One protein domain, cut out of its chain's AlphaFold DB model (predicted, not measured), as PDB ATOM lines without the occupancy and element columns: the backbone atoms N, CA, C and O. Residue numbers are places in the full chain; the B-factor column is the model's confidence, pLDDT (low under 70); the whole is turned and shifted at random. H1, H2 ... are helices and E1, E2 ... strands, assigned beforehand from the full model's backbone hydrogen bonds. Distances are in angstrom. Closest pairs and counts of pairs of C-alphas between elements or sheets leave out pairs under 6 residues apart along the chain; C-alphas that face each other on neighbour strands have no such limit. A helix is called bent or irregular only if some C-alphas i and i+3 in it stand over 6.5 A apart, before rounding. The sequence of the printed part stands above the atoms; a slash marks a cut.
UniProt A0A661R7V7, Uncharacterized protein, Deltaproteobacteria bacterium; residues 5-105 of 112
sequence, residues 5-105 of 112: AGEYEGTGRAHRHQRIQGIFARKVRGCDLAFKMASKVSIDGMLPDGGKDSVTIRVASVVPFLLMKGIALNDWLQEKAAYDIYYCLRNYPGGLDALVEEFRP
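What this domain is: This is residues 5 to 105 of the 112 residues of an uncharacterized protein of Deltaproteobacteria bacterium (UniProt A0A661R7V7). Two separate strand hairpins and a group of helices make a loose, three-pronged shape: the small hairpin of E1 and E2 and the long arm of E3 and E4 run from either end of short H1, and the helical hairpin of H2 and H3, with H4 across one end, makes the third prong. The printed part has 101 residues, with four named strands and four named helices in the order E1, E2, H1, E3, E4, H2, H3, H4 along the chain; the strands form two antiparallel sheets of two strands, E1 with E2 and E3 with E4, and the class is mixed, helices and strands. The whole is loose, with a radius of gyration of the C-alphas of 17.1 A and spans of 52 by 39 by 29 A.

Where its parts are: After residues 5 to 16, with no named element, E1 is residues 17 to 20, beginning at C-alpha 17 (20.013, 35.487, -3.505), and E2 is 23 to 28. H1 is 31 to 36. E3, 38 to 46, is 25.7 A long, and E4, 52 to 60, is 26.0 A. H2, 62 to 76, is 20.7 A, H3, 79 to 91, is 18.1 A, and H4, 95 to 105, is 17.6 A, ending at C-alpha 105 (-0.329, 38.129, -26.009). H4 is only just irregular: C-alphas 102 and 105 are 6.9 A apart.

How they stand to each other: The hub H2 touches H3, closest C-alphas Lys 69 and Ala 81 at 5.5 A, at a shallow tilt of 27 degrees, opposite ways. With residues 62 to 63 alone H2 touches H4, about perpendicular at 87 degrees, closest C-alphas Val 63 and Phe 103 at 6.3 A. With residues 64 to 68 alone it touches H1, closest C-alphas Ala 34 and Pro 64 at 5.2 A. H3 and H4 touch only at the corner, closest C-alphas Leu 89 and Leu 96 at 6.5 A. In the hairpin of E3 and E4, N 39 and O 59 are 2.7 A apart, within hydrogen-bond range; in that of E1 and E2, N 18 and O 25 are 2.9 A apart, also within range. E1 and E3 are apart. In H2 and H3 every O i to N i+4 pair is within hydrogen-bond range; in H1 it is 1 of 2, in H4 6 of 7.

The domain as a whole: The farthest C-alphas, Ala 14 and Gly 50, are 52.8 A apart. The printed part has no cut, and its links between named elements are tight. Mean pLDDT of the printed part is 89.9; residues 76 to 77 are under 70.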
ATOM      1  N   ALA A   5      18.669  34.012 -11.016       85.44
ATOM      2  CA  ALA A   5      17.471  33.387 -10.499       85.44
ATOM      3  C   ALA A   5      16.265  34.314 -10.663       85.44
ATOM      4  O   ALA A   5      16.408  35.540 -10.605       85.44
ATOM      5  N   GLY A   6      15.079  33.717 -10.783       85.00
ATOM      6  CA  GLY A   6      13.816  34.441 -10.718       85.00
ATOM      7  C   GLY A   6      13.675  35.255  -9.429       85.00
ATOM      8  O   GLY A   6      14.132  34.849  -8.356       85.00
ATOM      9  N   GLU A   7      13.060  36.433  -9.515       83.06
ATOM     10  CA  GLU A   7      12.830  37.303  -8.356       83.06
ATOM     11  C   GLU A   7      11.770  36.730  -7.411       83.06
ATOM     12  O   GLU A   7      11.809  36.957  -6.195       83.06
ATOM     13  N   TYR A   8      10.831  35.954  -7.942       79.69
ATOM     14  CA  TYR A   8       9.677  35.481  -7.180       79.69
ATOM     15  C   TYR A   8       9.803  34.019  -6.748       79.69
ATOM     16  O   TYR A   8       8.877  33.475  -6.153       79.69
ATOM     17  N   GLU A   9      10.960  33.409  -6.995       75.38
ATOM     18  CA  GLU A   9      11.247  32.016  -6.671       75.38
ATOM     19  C   GLU A   9      12.093  31.863  -5.392       75.38
ATOM     20  O   GLU A   9      12.732  32.808  -4.909       75.38
ATOM     21  N   GLY A  10      12.062  30.647  -4.832       81.75
ATOM     22  CA  GLY A  10      12.929  30.195  -3.744       81.75
ATOM     23  C   GLY A  10      12.769  30.967  -2.433       81.75
ATOM     24  O   GLY A  10      11.785  30.805  -1.715       81.75
ATOM     25  N   THR A  11      13.791  31.745  -2.073       80.44
ATOM     26  CA  THR A  11      13.847  32.510  -0.817       80.44
ATOM     27  C   THR A  11      12.908  33.725  -0.849       80.44
ATOM     28  O   THR A  11      12.562  34.237  -1.914       80.44
ATOM     29  N   GLY A  12      12.489  34.223   0.322       79.69
ATOM     30  CA  GLY A  12      11.568  35.368   0.416       79.69
ATOM     31  C   GLY A  12      12.080  36.637  -0.289       79.69
ATOM     32  O   GLY A  12      13.285  36.813  -0.460       79.69
ATOM     33  N   ARG A  13      11.174  37.552  -0.671       75.19
ATOM     34  CA  ARG A  13      11.490  38.778  -1.451       75.19
ATOM     35  C   ARG A  13      12.566  39.681  -0.831       75.19
ATOM     36  O   ARG A  13      13.240  40.399  -1.555       75.19
ATOM     37  N   ALA A  14      12.743  39.639   0.491       80.56
ATOM     38  CA  ALA A  14      13.781  40.404   1.186       80.56
ATOM     39  C   ALA A  14      15.211  39.902   0.897       80.56
ATOM     40  O   ALA A  14      16.184  40.619   1.132       80.56
ATOM     41  N   HIS A  15      15.362  38.676   0.386       83.38
ATOM     42  CA  HIS A  15      16.659  38.092   0.078       83.38
ATOM     43  C   HIS A  15      17.063  38.386  -1.365       83.38
ATOM     44  O   HIS A  15      16.301  38.158  -2.295       83.38
ATOM     45  N   ARG A  16      18.307  38.833  -1.561       83.50
ATOM     46  CA  ARG A  16      18.875  39.116  -2.894       83.50
ATOM     47  C   ARG A  16      19.377  37.873  -3.638       83.50
ATOM     48  O   ARG A  16      19.679  37.959  -4.824       83.50
ATOM     49  N   HIS A  17      19.492  36.737  -2.951       87.62
ATOM     50  CA  HIS A  17      20.013  35.487  -3.505       87.62
ATOM     51  C   HIS A  17      19.142  34.299  -3.090       87.62
ATOM     52  O   HIS A  17      18.562  34.301  -1.999       87.62
ATOM     53  N   GLN A  18      19.112  33.269  -3.932       88.69
ATOM     54  CA  GLN A  18      18.544  31.962  -3.611       88.69
ATOM     55  C   GLN A  18      19.587  30.856  -3.758       88.69
ATOM     56  O   GLN A  18      20.488  30.938  -4.596       88.69
ATOM     57  N   ARG A  19      19.469  29.820  -2.924       85.25
ATOM     58  CA  ARG A  19      20.362  28.663  -2.966       85.25
ATOM     59  C   ARG A  19      19.785  27.617  -3.915       85.25
ATOM     60  O   ARG A  19      18.731  27.060  -3.635       85.25
ATOM     61  N   ILE A  20      20.486  27.343  -5.009       82.38
ATOM     62  CA  ILE A  20      20.123  26.309  -5.987       82.38
ATOM     63  C   ILE A  20      21.304  25.357  -6.084       82.38
ATOM     64  O   ILE A  20      22.409  25.808  -6.335       82.38
ATOM     65  N   GLN A  21      21.100  24.059  -5.842       83.94
ATOM     66  CA  GLN A  21      22.134  23.022  -6.029       83.94
ATOM     67  C   GLN A  21      23.520  23.375  -5.434       83.94
ATOM     68  O   GLN A  21      24.560  23.077  -6.007       83.94
ATOM     69  N   GLY A  22      23.540  24.035  -4.271       83.38
ATOM     70  CA  GLY A  22      24.779  24.414  -3.582       83.38
ATOM     71  C   GLY A  22      25.389  25.762  -3.986       83.38
ATOM     72  O   GLY A  22      26.285  26.218  -3.282       83.38
ATOM     73  N   ILE A  23      24.874  26.440  -5.017       85.31
ATOM     74  CA  ILE A  23      25.314  27.782  -5.429       85.31
ATOM     75  C   ILE A  23      24.345  28.878  -4.972       85.31
ATOM     76  O   ILE A  23      23.156  28.630  -4.765       85.31
ATOM     77  N   PHE A  24      24.855  30.104  -4.831       86.75
ATOM     78  CA  PHE A  24      24.050  31.300  -4.579       86.75
ATOM     79  C   PHE A  24      23.765  32.019  -5.896       86.75
ATOM     80  O   PHE A  24      24.638  32.677  -6.454       86.75
ATOM     81  N   ALA A  25      22.533  31.897  -6.384       88.44
ATOM     82  CA  ALA A  25      22.074  32.601  -7.572       88.44
ATOM     83  C   ALA A  25      21.445  33.943  -7.179       88.44
ATOM     84  O   ALA A  25      20.633  34.007  -6.251       88.44
ATOM     85  N   ARG A  26      21.818  35.022  -7.870       86.19
ATOM     86  CA  ARG A  26      21.281  36.365  -7.643       86.19
ATOM     87  C   ARG A  26      19.885  36.478  -8.237       86.19
ATOM     88  O   ARG A  26      19.668  36.144  -9.398       86.19
ATOM     89  N   LYS A  27      18.951  36.986  -7.443       87.06
ATOM     90  CA  LYS A  27      17.568  37.208  -7.858       87.06
ATOM     91  C   LYS A  27      17.488  38.449  -8.744       87.06
ATOM     92  O   LYS A  27      18.009  39.503  -8.371       87.06
ATOM     93  N   VAL A  28      16.868  38.313  -9.912       86.62
ATOM     94  CA  VAL A  28      16.752  39.378 -10.914       86.62
ATOM     95  C   VAL A  28      15.306  39.505 -11.369       86.62
ATOM     96  O   VAL A  28      14.693  38.538 -11.824       86.62
ATOM     97  N   ARG A  29      14.773  40.724 -11.268       86.38
ATOM     98  CA  ARG A  29      13.424  41.063 -11.723       86.38
ATOM     99  C   ARG A  29      13.257  40.740 -13.206       86.38
ATOM    100  O   ARG A  29      14.110  41.075 -14.021       86.38
ATOM    101  N   GLY A  30      12.159  40.069 -13.548       85.56
ATOM    102  CA  GLY A  30      11.857  39.654 -14.921       85.56
ATOM    103  C   GLY A  30      12.575  38.381 -15.386       85.56
ATOM    104  O   GLY A  30      12.175  37.812 -16.398       85.56
ATOM    105  N   CYS A  31      13.563  37.870 -14.641       88.38
ATOM    106  CA  CYS A  31      14.291  36.653 -15.016       88.38
ATOM    107  C   CYS A  31      13.392  35.404 -15.011       88.38
ATOM    108  O   CYS A  31      13.584  34.506 -15.827       88.38
ATOM    109  N   ASP A  32      12.345  35.383 -14.181       89.56
ATOM    110  CA  ASP A  32      11.334  34.318 -14.164       89.56
ATOM    111  C   ASP A  32      10.674  34.126 -15.546       89.56
ATOM    112  O   ASP A  32      10.362  33.005 -15.952       89.56
ATOM    113  N   LEU A  33      10.476  35.220 -16.296       90.62
ATOM    114  CA  LEU A  33       9.866  35.170 -17.626       90.62
ATOM    115  C   LEU A  33      10.791  34.531 -18.659       90.62
ATOM    116  O   LEU A  33      10.295  33.841 -19.539       90.62
ATOM    117  N   ALA A  34      12.113  34.669 -18.532       89.88
ATOM    118  CA  ALA A  34      13.057  34.013 -19.437       89.88
ATOM    119  C   ALA A  34      12.951  32.480 -19.374       89.88
ATOM    120  O   ALA A  34      13.088  31.808 -20.394       89.88
ATOM    121  N   PHE A  35      12.649  31.924 -18.195       87.81
ATOM    122  CA  PHE A  35      12.440  30.483 -18.025       87.81
ATOM    123  C   PHE A  35      11.057  30.018 -18.504       87.81
ATOM    124  O   PHE A  35      10.927  28.920 -19.059       87.81
ATOM    125  N   LYS A  36      10.020  30.844 -18.302       90.38
ATOM    126  CA  LYS A  36       8.633  30.540 -18.697       90.38
ATOM    127  C   LYS A  36       8.405  30.705 -20.199       90.38
ATOM    128  O   LYS A  36       7.768  29.861 -20.819       90.38
ATOM    129  N   MET A  37       8.963  31.757 -20.781       91.44
ATOM    130  CA  MET A  37       8.817  32.157 -22.180       91.44
ATOM    131  C   MET A  37      10.096  31.817 -22.955       91.44
ATOM    132  O   MET A  37      10.733  32.672 -23.563       91.44
ATOM    133  N   ALA A  38      10.510  30.552 -22.890       92.25
ATOM    134  CA  ALA A  38      11.677  30.067 -23.620       92.25
ATOM    135  C   ALA A  38      11.259  29.382 -24.925       92.25
ATOM    136  O   ALA A  38      10.435  28.465 -24.914       92.25
ATOM    137  N   SER A  39      11.890  29.775 -26.029       91.44
ATOM    138  CA  SER A  39      11.798  29.107 -27.325       91.44
ATOM    139  C   SER A  39      12.787  27.946 -27.404       91.44
ATOM    140  O   SER A  39      13.892  28.014 -26.863       91.44
ATOM    141  N   LYS A  40      12.393  26.858 -28.068       94.25
ATOM    142  CA  LYS A  40      13.291  25.734 -28.359       94.25
ATOM    143  C   LYS A  40      13.990  25.995 -29.688       94.25
ATOM    144  O   LYS A  40      13.318  26.210 -30.689       94.25
ATOM    145  N   VAL A  41      15.315  25.954 -29.689       93.44
ATOM    146  CA  VAL A  41      16.145  26.110 -30.887       93.44
ATOM    147  C   VAL A  41      16.885  24.801 -31.112       93.44
ATOM    148  O   VAL A  41      17.551  24.314 -30.197       93.44
ATOM    149  N   SER A  42      16.740  24.224 -32.304       95.25
ATOM    150  CA  SER A  42      17.519  23.058 -32.724       95.25
ATOM    151  C   SER A  42      18.792  23.530 -33.410       95.25
ATOM    152  O   SER A  42      18.742  24.422 -34.257       95.25
ATOM    153  N   ILE A  43      19.924  22.952 -33.026       93.62
ATOM    154  CA  ILE A  43      21.219  23.180 -33.656       93.62
ATOM    155  C   ILE A  43      21.672  21.840 -34.210       93.62
ATOM    156  O   ILE A  43      21.926  20.911 -33.445       93.62
ATOM    157  N   ASP A  44      21.771  21.766 -35.530       95.25
ATOM    158  CA  ASP A  44      22.249  20.591 -36.246       95.25
ATOM    159  C   ASP A  44      23.711  20.789 -36.654       95.25
ATOM    160  O   ASP A  44      24.120  21.881 -37.057       95.25
ATOM    161  N   GLY A  45      24.505  19.726 -36.565       93.94
ATOM    162  CA  GLY A  45      25.923  19.762 -36.885       93.94
ATOM    163  C   GLY A  45      26.447  18.429 -37.399       93.94
ATOM    164  O   GLY A  45      25.831  17.376 -37.234       93.94
ATOM    165  N   MET A  46      27.610  18.486 -38.045       95.62
ATOM    166  CA  MET A  46      28.383  17.302 -38.393       95.62
ATOM    167  C   MET A  46      29.551  17.193 -37.416       95.62
ATOM    168  O   MET A  46      30.317  18.143 -37.245       95.62
ATOM    169  N   LEU A  47      29.656  16.049 -36.756       92.06
ATOM    170  CA  LEU A  47      30.767  15.714 -35.883       92.06
ATOM    171  C   LEU A  47      32.049  15.524 -36.713       92.06
ATOM    172  O   LEU A  47      31.974  15.235 -37.912       92.06
ATOM    173  N   PRO A  48      33.241  15.662 -36.101       92.69
ATOM    174  CA  PRO A  48      34.514  15.509 -36.810       92.69
ATOM    175  C   PRO A  48      34.706  14.150 -37.504       92.69
ATOM    176  O   PRO A  48      35.486  14.054 -38.445       92.69
ATOM    177  N   ASP A  49      34.004  13.110 -37.052       93.94
ATOM    178  CA  ASP A  49      34.006  11.758 -37.625       93.94
ATOM    179  C   ASP A  49      32.963  11.557 -38.745       93.94
ATOM    180  O   ASP A  49      32.846  10.465 -39.299       93.94
ATOM    181  N   GLY A  50      32.216  12.606 -39.104       91.19
ATOM    182  CA  GLY A  50      31.187  12.580 -40.142       91.19
ATOM    183  C   GLY A  50      29.789  12.190 -39.649       91.19
ATOM    184  O   GLY A  50      28.855  12.166 -40.455       91.19
ATOM    185  N   GLY A  51      29.603  11.915 -38.353       94.00
ATOM    186  CA  GLY A  51      28.277  11.700 -37.771       94.00
ATOM    187  C   GLY A  51      27.417  12.968 -37.819       94.00
ATOM    188  O   GLY A  51      27.923  14.069 -37.621       94.00
ATOM    189  N   LYS A  52      26.110  12.845 -38.075       94.94
ATOM    190  CA  LYS A  52      25.168  13.959 -37.870       94.94
ATOM    191  C   LYS A  52      24.695  13.948 -36.427       94.94
ATOM    192  O   LYS A  52      24.251  12.907 -35.952       94.94
ATOM    193  N   ASP A  53      24.738  15.103 -35.783       95.69
ATOM    194  CA  ASP A  53      24.233  15.289 -34.428       95.69
ATOM    195  C   ASP A  53      23.328  16.524 -34.361       95.69
ATOM    196  O   ASP A  53      23.447  17.449 -35.170       95.69
ATOM    197  N   SER A  54      22.389  16.512 -33.422       94.69
ATOM    198  CA  SER A  54      21.416  17.581 -33.229       94.69
ATOM    199  C   SER A  54      21.155  17.790 -31.748       94.69
ATOM    200  O   SER A  54      20.856  16.847 -31.013       94.69
ATOM    201  N   VAL A  55      21.216  19.045 -31.306       96.19
ATOM    202  CA  VAL A  55      20.892  19.427 -29.933       96.19
ATOM    203  C   VAL A  55      19.772  20.454 -29.916       96.19
ATOM    204  O   VAL A  55      19.815  21.479 -30.592       96.19
ATOM    205  N   THR A  56      18.758  20.201 -29.090       96.19
ATOM    206  CA  THR A  56      17.715  21.186 -28.801       96.19
ATOM    207  C   THR A  56      18.052  21.937 -27.520       96.19
ATOM    208  O   THR A  56      18.109  21.347 -26.441       96.19
ATOM    209  N   ILE A  57      18.203  23.253 -27.621       95.06
ATOM    210  CA  ILE A  57      18.411  24.145 -26.478       95.06
ATOM    211  C   ILE A  57      17.176  25.010 -26.228       95.06
ATOM    212  O   ILE A  57      16.391  25.288 -27.133       95.06
ATOM    213  N   ARG A  58      16.989  25.446 -24.979       94.44
ATOM    214  CA  ARG A  58      15.961  26.429 -24.614       94.44
ATOM    215  C   ARG A  58      16.612  27.798 -24.482       94.44
ATOM    216  O   ARG A  58      17.529  27.960 -23.682       94.44
ATOM    217  N   VAL A  59      16.116  28.767 -25.237       93.44
ATOM    218  CA  VAL A  59      16.601  30.151 -25.257       93.44
ATOM    219  C   VAL A  59      15.442  31.069 -24.888       93.44
ATOM    220  O   VAL A  59      14.316  30.826 -25.317       93.44
ATOM    221  N   ALA A  60      15.681  32.105 -24.085       93.25
ATOM    222  CA  ALA A  60      14.655  33.104 -23.786       93.25
ATOM    223  C   ALA A  60      14.113  33.708 -25.094       93.25
ATOM    224  O   ALA A  60      14.900  34.047 -25.979       93.25
ATOM    225  N   SER A  61      12.790  33.821 -25.235       94.62
ATOM    226  CA  SER A  61      12.208  34.482 -26.405       94.62
ATOM    227  C   SER A  61      12.491  35.988 -26.388       94.62
ATOM    228  O   SER A  61      13.016  36.542 -25.417       94.62
ATOM    229  N   VAL A  62      12.151  36.673 -27.479       94.94
ATOM    230  CA  VAL A  62      12.465  38.097 -27.643       94.94
ATOM    231  C   VAL A  62      11.809  38.982 -26.575       94.94
ATOM    232  O   VAL A  62      12.431  39.933 -26.106       94.94
ATOM    233  N   VAL A  63      10.600  38.628 -26.124       95.00
ATOM    234  CA  VAL A  63       9.836  39.381 -25.116       95.00
ATOM    235  C   VAL A  63      10.558  39.435 -23.759       95.00
ATOM    236  O   VAL A  63      10.922  40.535 -23.335       95.00
ATOM    237  N   PRO A  64      10.844  38.311 -23.064       94.12
ATOM    238  CA  PRO A  64      11.590  38.347 -21.808       94.12
ATOM    239  C   PRO A  64      13.021  38.870 -21.992       94.12
ATOM    240  O   PRO A  64      13.550  39.490 -21.071       94.12
ATOM    241  N   PHE A  65      13.649  38.666 -23.157       94.44
ATOM    242  CA  PHE A  65      14.980  39.205 -23.433       94.44
ATOM    243  C   PHE A  65      14.984  40.740 -23.430       94.44
ATOM    244  O   PHE A  65      15.735  41.346 -22.663       94.44
ATOM    245  N   LEU A  66      14.127  41.374 -24.239       95.00
ATOM    246  CA  LEU A  66      14.026  42.833 -24.316       95.00
ATOM    247  C   LEU A  66      13.551  43.445 -22.996       95.00
ATOM    248  O   LEU A  66      14.087  44.468 -22.580       95.00
ATOM    249  N   LEU A  67      12.624  42.788 -22.295       93.38
ATOM    250  CA  LEU A  67      12.179  43.190 -20.961       93.38
ATOM    251  C   LEU A  67      13.345  43.234 -19.968       93.38
ATOM    252  O   LEU A  67      13.559  44.245 -19.297       93.38
ATOM    253  N   MET A  68      14.147  42.168 -19.903       91.62
ATOM    254  CA  MET A  68      15.311  42.120 -19.014       91.62
ATOM    255  C   MET A  68      16.366  43.165 -19.392       91.62
ATOM    256  O   MET A  68      16.974  43.767 -18.505       91.62
ATOM    257  N   LYS A  69      16.575  43.417 -20.691       91.62
ATOM    258  CA  LYS A  69      17.472  44.485 -21.155       91.62
ATOM    259  C   LYS A  69      16.943  45.871 -20.794       91.62
ATOM    260  O   LYS A  69      17.735  46.702 -20.364       91.62
ATOM    261  N   GLY A  70      15.636  46.106 -20.895       91.31
ATOM    262  CA  GLY A  70      14.992  47.359 -20.498       91.31
ATOM    263  C   GLY A  70      15.146  47.651 -19.005       91.31
ATOM    264  O   GLY A  70      15.546  48.754 -18.635       91.31
ATOM    265  N   ILE A  71      14.934  46.645 -18.148       88.88
ATOM    266  CA  ILE A  71      15.185  46.755 -16.699       88.88
ATOM    267  C   ILE A  71      16.660  47.089 -16.436       88.88
ATOM    268  O   ILE A  71      16.966  48.022 -15.699       88.88
ATOM    269  N   ALA A  72      17.587  46.366 -17.074       86.88
ATOM    270  CA  ALA A  72      19.019  46.611 -16.907       86.88
ATOM    271  C   ALA A  72      19.447  48.008 -17.393       86.88
ATOM    272  O   ALA A  72      20.314  48.630 -16.776       86.88
ATOM    273  N   LEU A  73      18.843  48.509 -18.475       87.81
ATOM    274  CA  LEU A  73      19.098  49.848 -19.000       87.81
ATOM    275  C   LEU A  73      18.646  50.930 -18.010       87.81
ATOM    276  O   LEU A  73      19.400  51.872 -17.772       87.81
ATOM    277  N   ASN A  74      17.460  50.770 -17.414       82.69
ATOM    278  CA  ASN A  74      16.911  51.701 -16.427       82.69
ATOM    279  C   ASN A  74      17.742  51.751 -15.136       82.69
ATOM    280  O   ASN A  74      17.953  52.821 -14.573       82.69
ATOM    281  N   ASP A  75      18.221  50.597 -14.676       72.94
ATOM    282  CA  ASP A  75      18.866  50.490 -13.369       72.94
ATOM    283  C   ASP A  75      20.377  50.808 -13.407       72.94
ATOM    284  O   ASP A  75      20.937  51.201 -12.384       72.94
ATOM    285  N   TRP A  76      21.058  50.626 -14.552       64.56
ATOM    286  CA  TRP A  76      22.535  50.672 -14.626       64.56
ATOM    287  C   TRP A  76      23.125  51.432 -15.828       64.56
ATOM    288  O   TRP A  76      24.336  51.344 -16.017       64.56
ATOM    289  N   LEU A  77      22.318  52.135 -16.639       59.38
ATOM    290  CA  LEU A  77      22.706  52.813 -17.896       59.38
ATOM    291  C   LEU A  77      23.907  52.155 -18.607       59.38
ATOM    292  O   LEU A  77      25.001  52.712 -18.686       59.38
ATOM    293  N   GLN A  78      23.712  50.931 -19.103       75.94
ATOM    294  CA  GLN A  78      24.764  50.198 -19.805       75.94
ATOM    295  C   GLN A  78      24.655  50.377 -21.319       75.94
ATOM    296  O   GLN A  78      23.678  49.938 -21.927       75.94
ATOM    297  N   GLU A  79      25.712  50.909 -21.943       83.12
ATOM    298  CA  GLU A  79      25.852  51.021 -23.409       83.12
ATOM    299  C   GLU A  79      25.559  49.691 -24.122       83.12
ATOM    300  O   GLU A  79      24.891  49.656 -25.154       83.12
ATOM    301  N   LYS A  80      25.985  48.574 -23.518       86.06
ATOM    302  CA  LYS A  80      25.731  47.224 -24.038       86.06
ATOM    303  C   LYS A  80      24.241  46.889 -24.089       86.06
ATOM    304  O   LYS A  80      23.774  46.367 -25.092       86.06
ATOM    305  N   ALA A  81      23.484  47.216 -23.039       88.25
ATOM    306  CA  ALA A  81      22.046  46.955 -23.007       88.25
ATOM    307  C   ALA A  81      21.296  47.803 -24.045       88.25
ATOM    308  O   ALA A  81      20.398  47.292 -24.709       88.25
ATOM    309  N   ALA A  82      21.701  49.066 -24.230       91.38
ATOM    310  CA  ALA A  82      21.144  49.928 -25.271       91.38
ATOM    311  C   ALA A  82      21.413  49.368 -26.678       91.38
ATOM    312  O   ALA A  82      20.505  49.326 -27.511       91.38
ATOM    313  N   TYR A  83      22.636  48.887 -26.926       93.19
ATOM    314  CA  TYR A  83      22.994  48.260 -28.197       93.19
ATOM    315  C   TYR A  83      22.201  46.975 -28.452       93.19
ATOM    316  O   TYR A  83      21.671  46.806 -29.546       93.19
ATOM    317  N   ASP A  84      22.065  46.100 -27.453       93.56
ATOM    318  CA  ASP A  84      21.306  44.852 -27.586       93.56
ATOM    319  C   ASP A  84      19.837  45.122 -27.949       93.56
ATOM    320  O   ASP A  84      19.288  44.473 -28.840       93.56
ATOM    321  N   ILE A  85      19.212  46.118 -27.307       94.62
ATOM    322  CA  ILE A  85      17.845  46.551 -27.635       94.62
ATOM    323  C   ILE A  85      17.791  47.054 -29.078       94.62
ATOM    324  O   ILE A  85      16.989  46.563 -29.868       94.62
ATOM    325  N   TYR A  86      18.666  47.994 -29.444       95.56
ATOM    326  CA  TYR A  86      18.710  48.548 -30.796       95.56
ATOM    327  C   TYR A  86      18.890  47.461 -31.863       95.56
ATOM    328  O   TYR A  86      18.168  47.437 -32.863       95.56
ATOM    329  N   TYR A  87      19.833  46.546 -31.642       96.31
ATOM    330  CA  TYR A  87      20.133  45.460 -32.558       96.31
ATOM    331  C   TYR A  87      18.919  44.550 -32.754       96.31
ATOM    332  O   TYR A  87      18.566  44.258 -33.898       96.31
ATOM    333  N   CYS A  88      18.257  44.146 -31.667       95.94
ATOM    334  CA  CYS A  88      17.062  43.311 -31.735       95.94
ATOM    335  C   CYS A  88      15.908  44.011 -32.454       95.94
ATOM    336  O   CYS A  88      15.306  43.399 -33.328       95.94
ATOM    337  N   LEU A  89      15.636  45.287 -32.158       96.38
ATOM    338  CA  LEU A  89      14.582  46.046 -32.843       96.38
ATOM    339  C   LEU A  89      14.850  46.169 -34.348       96.38
ATOM    340  O   LEU A  89      13.935  46.041 -35.158       96.38
ATOM    341  N   ARG A  90      16.109  46.409 -34.733       97.31
ATOM    342  CA  ARG A  90      16.495  46.626 -36.133       97.31
ATOM    343  C   ARG A  90      16.547  45.343 -36.962       97.31
ATOM    344  O   ARG A  90      16.303  45.404 -38.162       97.31
ATOM    345  N   ASN A  91      16.906  44.215 -36.350       97.06
ATOM    346  CA  ASN A  91      17.192  42.966 -37.061       97.06
ATOM    347  C   ASN A  91      16.195  41.845 -36.743       97.06
ATOM    348  O   ASN A  91      16.453  40.696 -37.103       97.06
ATOM    349  N   TYR A  92      15.078  42.139 -36.065       96.31
ATOM    350  CA  TYR A  92      14.083  41.113 -35.777       96.31
ATOM    351  C   TYR A  92      13.541  40.510 -37.084       96.31
ATOM    352  O   TYR A  92      13.141  41.265 -37.978       96.31
ATOM    353  N   PRO A  93      13.518  39.172 -37.232       94.44
ATOM    354  CA  PRO A  93      12.916  38.532 -38.395       94.44
ATOM    355  C   PRO A  93      11.452  38.955 -38.559       94.44
ATOM    356  O   PRO A  93      10.666  38.870 -37.622       94.44
ATOM    357  N   GLY A  94      11.084  39.430 -39.749       95.62
ATOM    358  CA  GLY A  94       9.747  39.987 -39.999       95.62
ATOM    359  C   GLY A  94       9.568  41.453 -39.577       95.62
ATOM    360  O   GLY A  94       8.496  42.013 -39.785       95.62
ATOM    361  N   GLY A  95      10.612  42.101 -39.052       97.06
ATOM    362  CA  GLY A  95      10.613  43.522 -38.716       97.06
ATOM    363  C   GLY A  95       9.839  43.865 -37.440       97.06
ATOM    364  O   GLY A  95       9.487  42.998 -36.640       97.06
ATOM    365  N   LEU A  96       9.597  45.164 -37.242       96.62
ATOM    366  CA  LEU A  96       8.945  45.677 -36.033       96.62
ATOM    367  C   LEU A  96       7.502  45.192 -35.880       96.62
ATOM    368  O   LEU A  96       7.091  44.921 -34.759       96.62
ATOM    369  N   ASP A  97       6.752  45.035 -36.971       97.25
ATOM    370  CA  ASP A  97       5.366  44.559 -36.897       97.25
ATOM    371  C   ASP A  97       5.301  43.126 -36.353       97.25
ATOM    372  O   ASP A  97       4.539  42.848 -35.430       97.25
ATOM    373  N   ALA A  98       6.168  42.233 -36.845       96.94
ATOM    374  CA  ALA A  98       6.279  40.876 -36.314       96.94
ATOM    375  C   ALA A  98       6.705  40.876 -34.840       96.94
ATOM    376  O   ALA A  98       6.180  40.103 -34.043       96.94
ATOM    377  N   LEU A  99       7.615  41.778 -34.459       96.31
ATOM    378  CA  LEU A  99       8.007  41.936 -33.064       96.31
ATOM    379  C   LEU A  99       6.825  42.375 -32.190       96.31
ATOM    380  O   LEU A  99       6.641  41.831 -31.111       96.31
ATOM    381  N   VAL A 100       6.007  43.330 -32.637       95.88
ATOM    382  CA  VAL A 100       4.813  43.773 -31.897       95.88
ATOM    383  C   VAL A 100       3.836  42.617 -31.686       95.88
ATOM    384  O   VAL A 100       3.272  42.486 -30.597       95.88
ATOM    385  N   GLU A 101       3.670  41.743 -32.679       97.00
ATOM    386  CA  GLU A 101       2.820  40.557 -32.541       97.00
ATOM    387  C   GLU A 101       3.331  39.570 -31.483       97.00
ATOM    388  O   GLU A 101       2.515  38.973 -30.786       97.00
ATOM    389  N   GLU A 102       4.645  39.458 -31.266       95.44
ATOM    390  CA  GLU A 102       5.193  38.666 -30.151       95.44
ATOM    391  C   GLU A 102       4.808  39.245 -28.786       95.44
ATOM    392  O   GLU A 102       4.597  38.502 -27.831       95.44
ATOM    393  N   PHE A 103       4.698  40.573 -28.671       95.38
ATOM    394  CA  PHE A 103       4.310  41.238 -27.423       95.38
ATOM    395  C   PHE A 103       2.799  41.212 -27.180       95.38
ATOM    396  O   PHE A 103       2.370  41.209 -26.024       95.38
ATOM    397  N   ARG A 104       1.977  41.165 -28.237       95.06
ATOM    398  CA  ARG A 104       0.509  41.271 -28.160       95.06
ATOM    399  C   ARG A 104      -0.146  40.319 -27.141       95.06
ATOM    400  O   ARG A 104      -1.014  40.788 -26.403       95.06
ATOM    401  N   PRO A 105       0.247  39.036 -27.008       94.12
ATOM    402  CA  PRO A 105      -0.329  38.129 -26.009       94.12
ATOM    403  C   PRO A 105       0.024  38.484 -24.557       94.12
ATOM    404  O   PRO A 105      -0.582  37.954 -23.625       94.12
TER     405      PRO A 105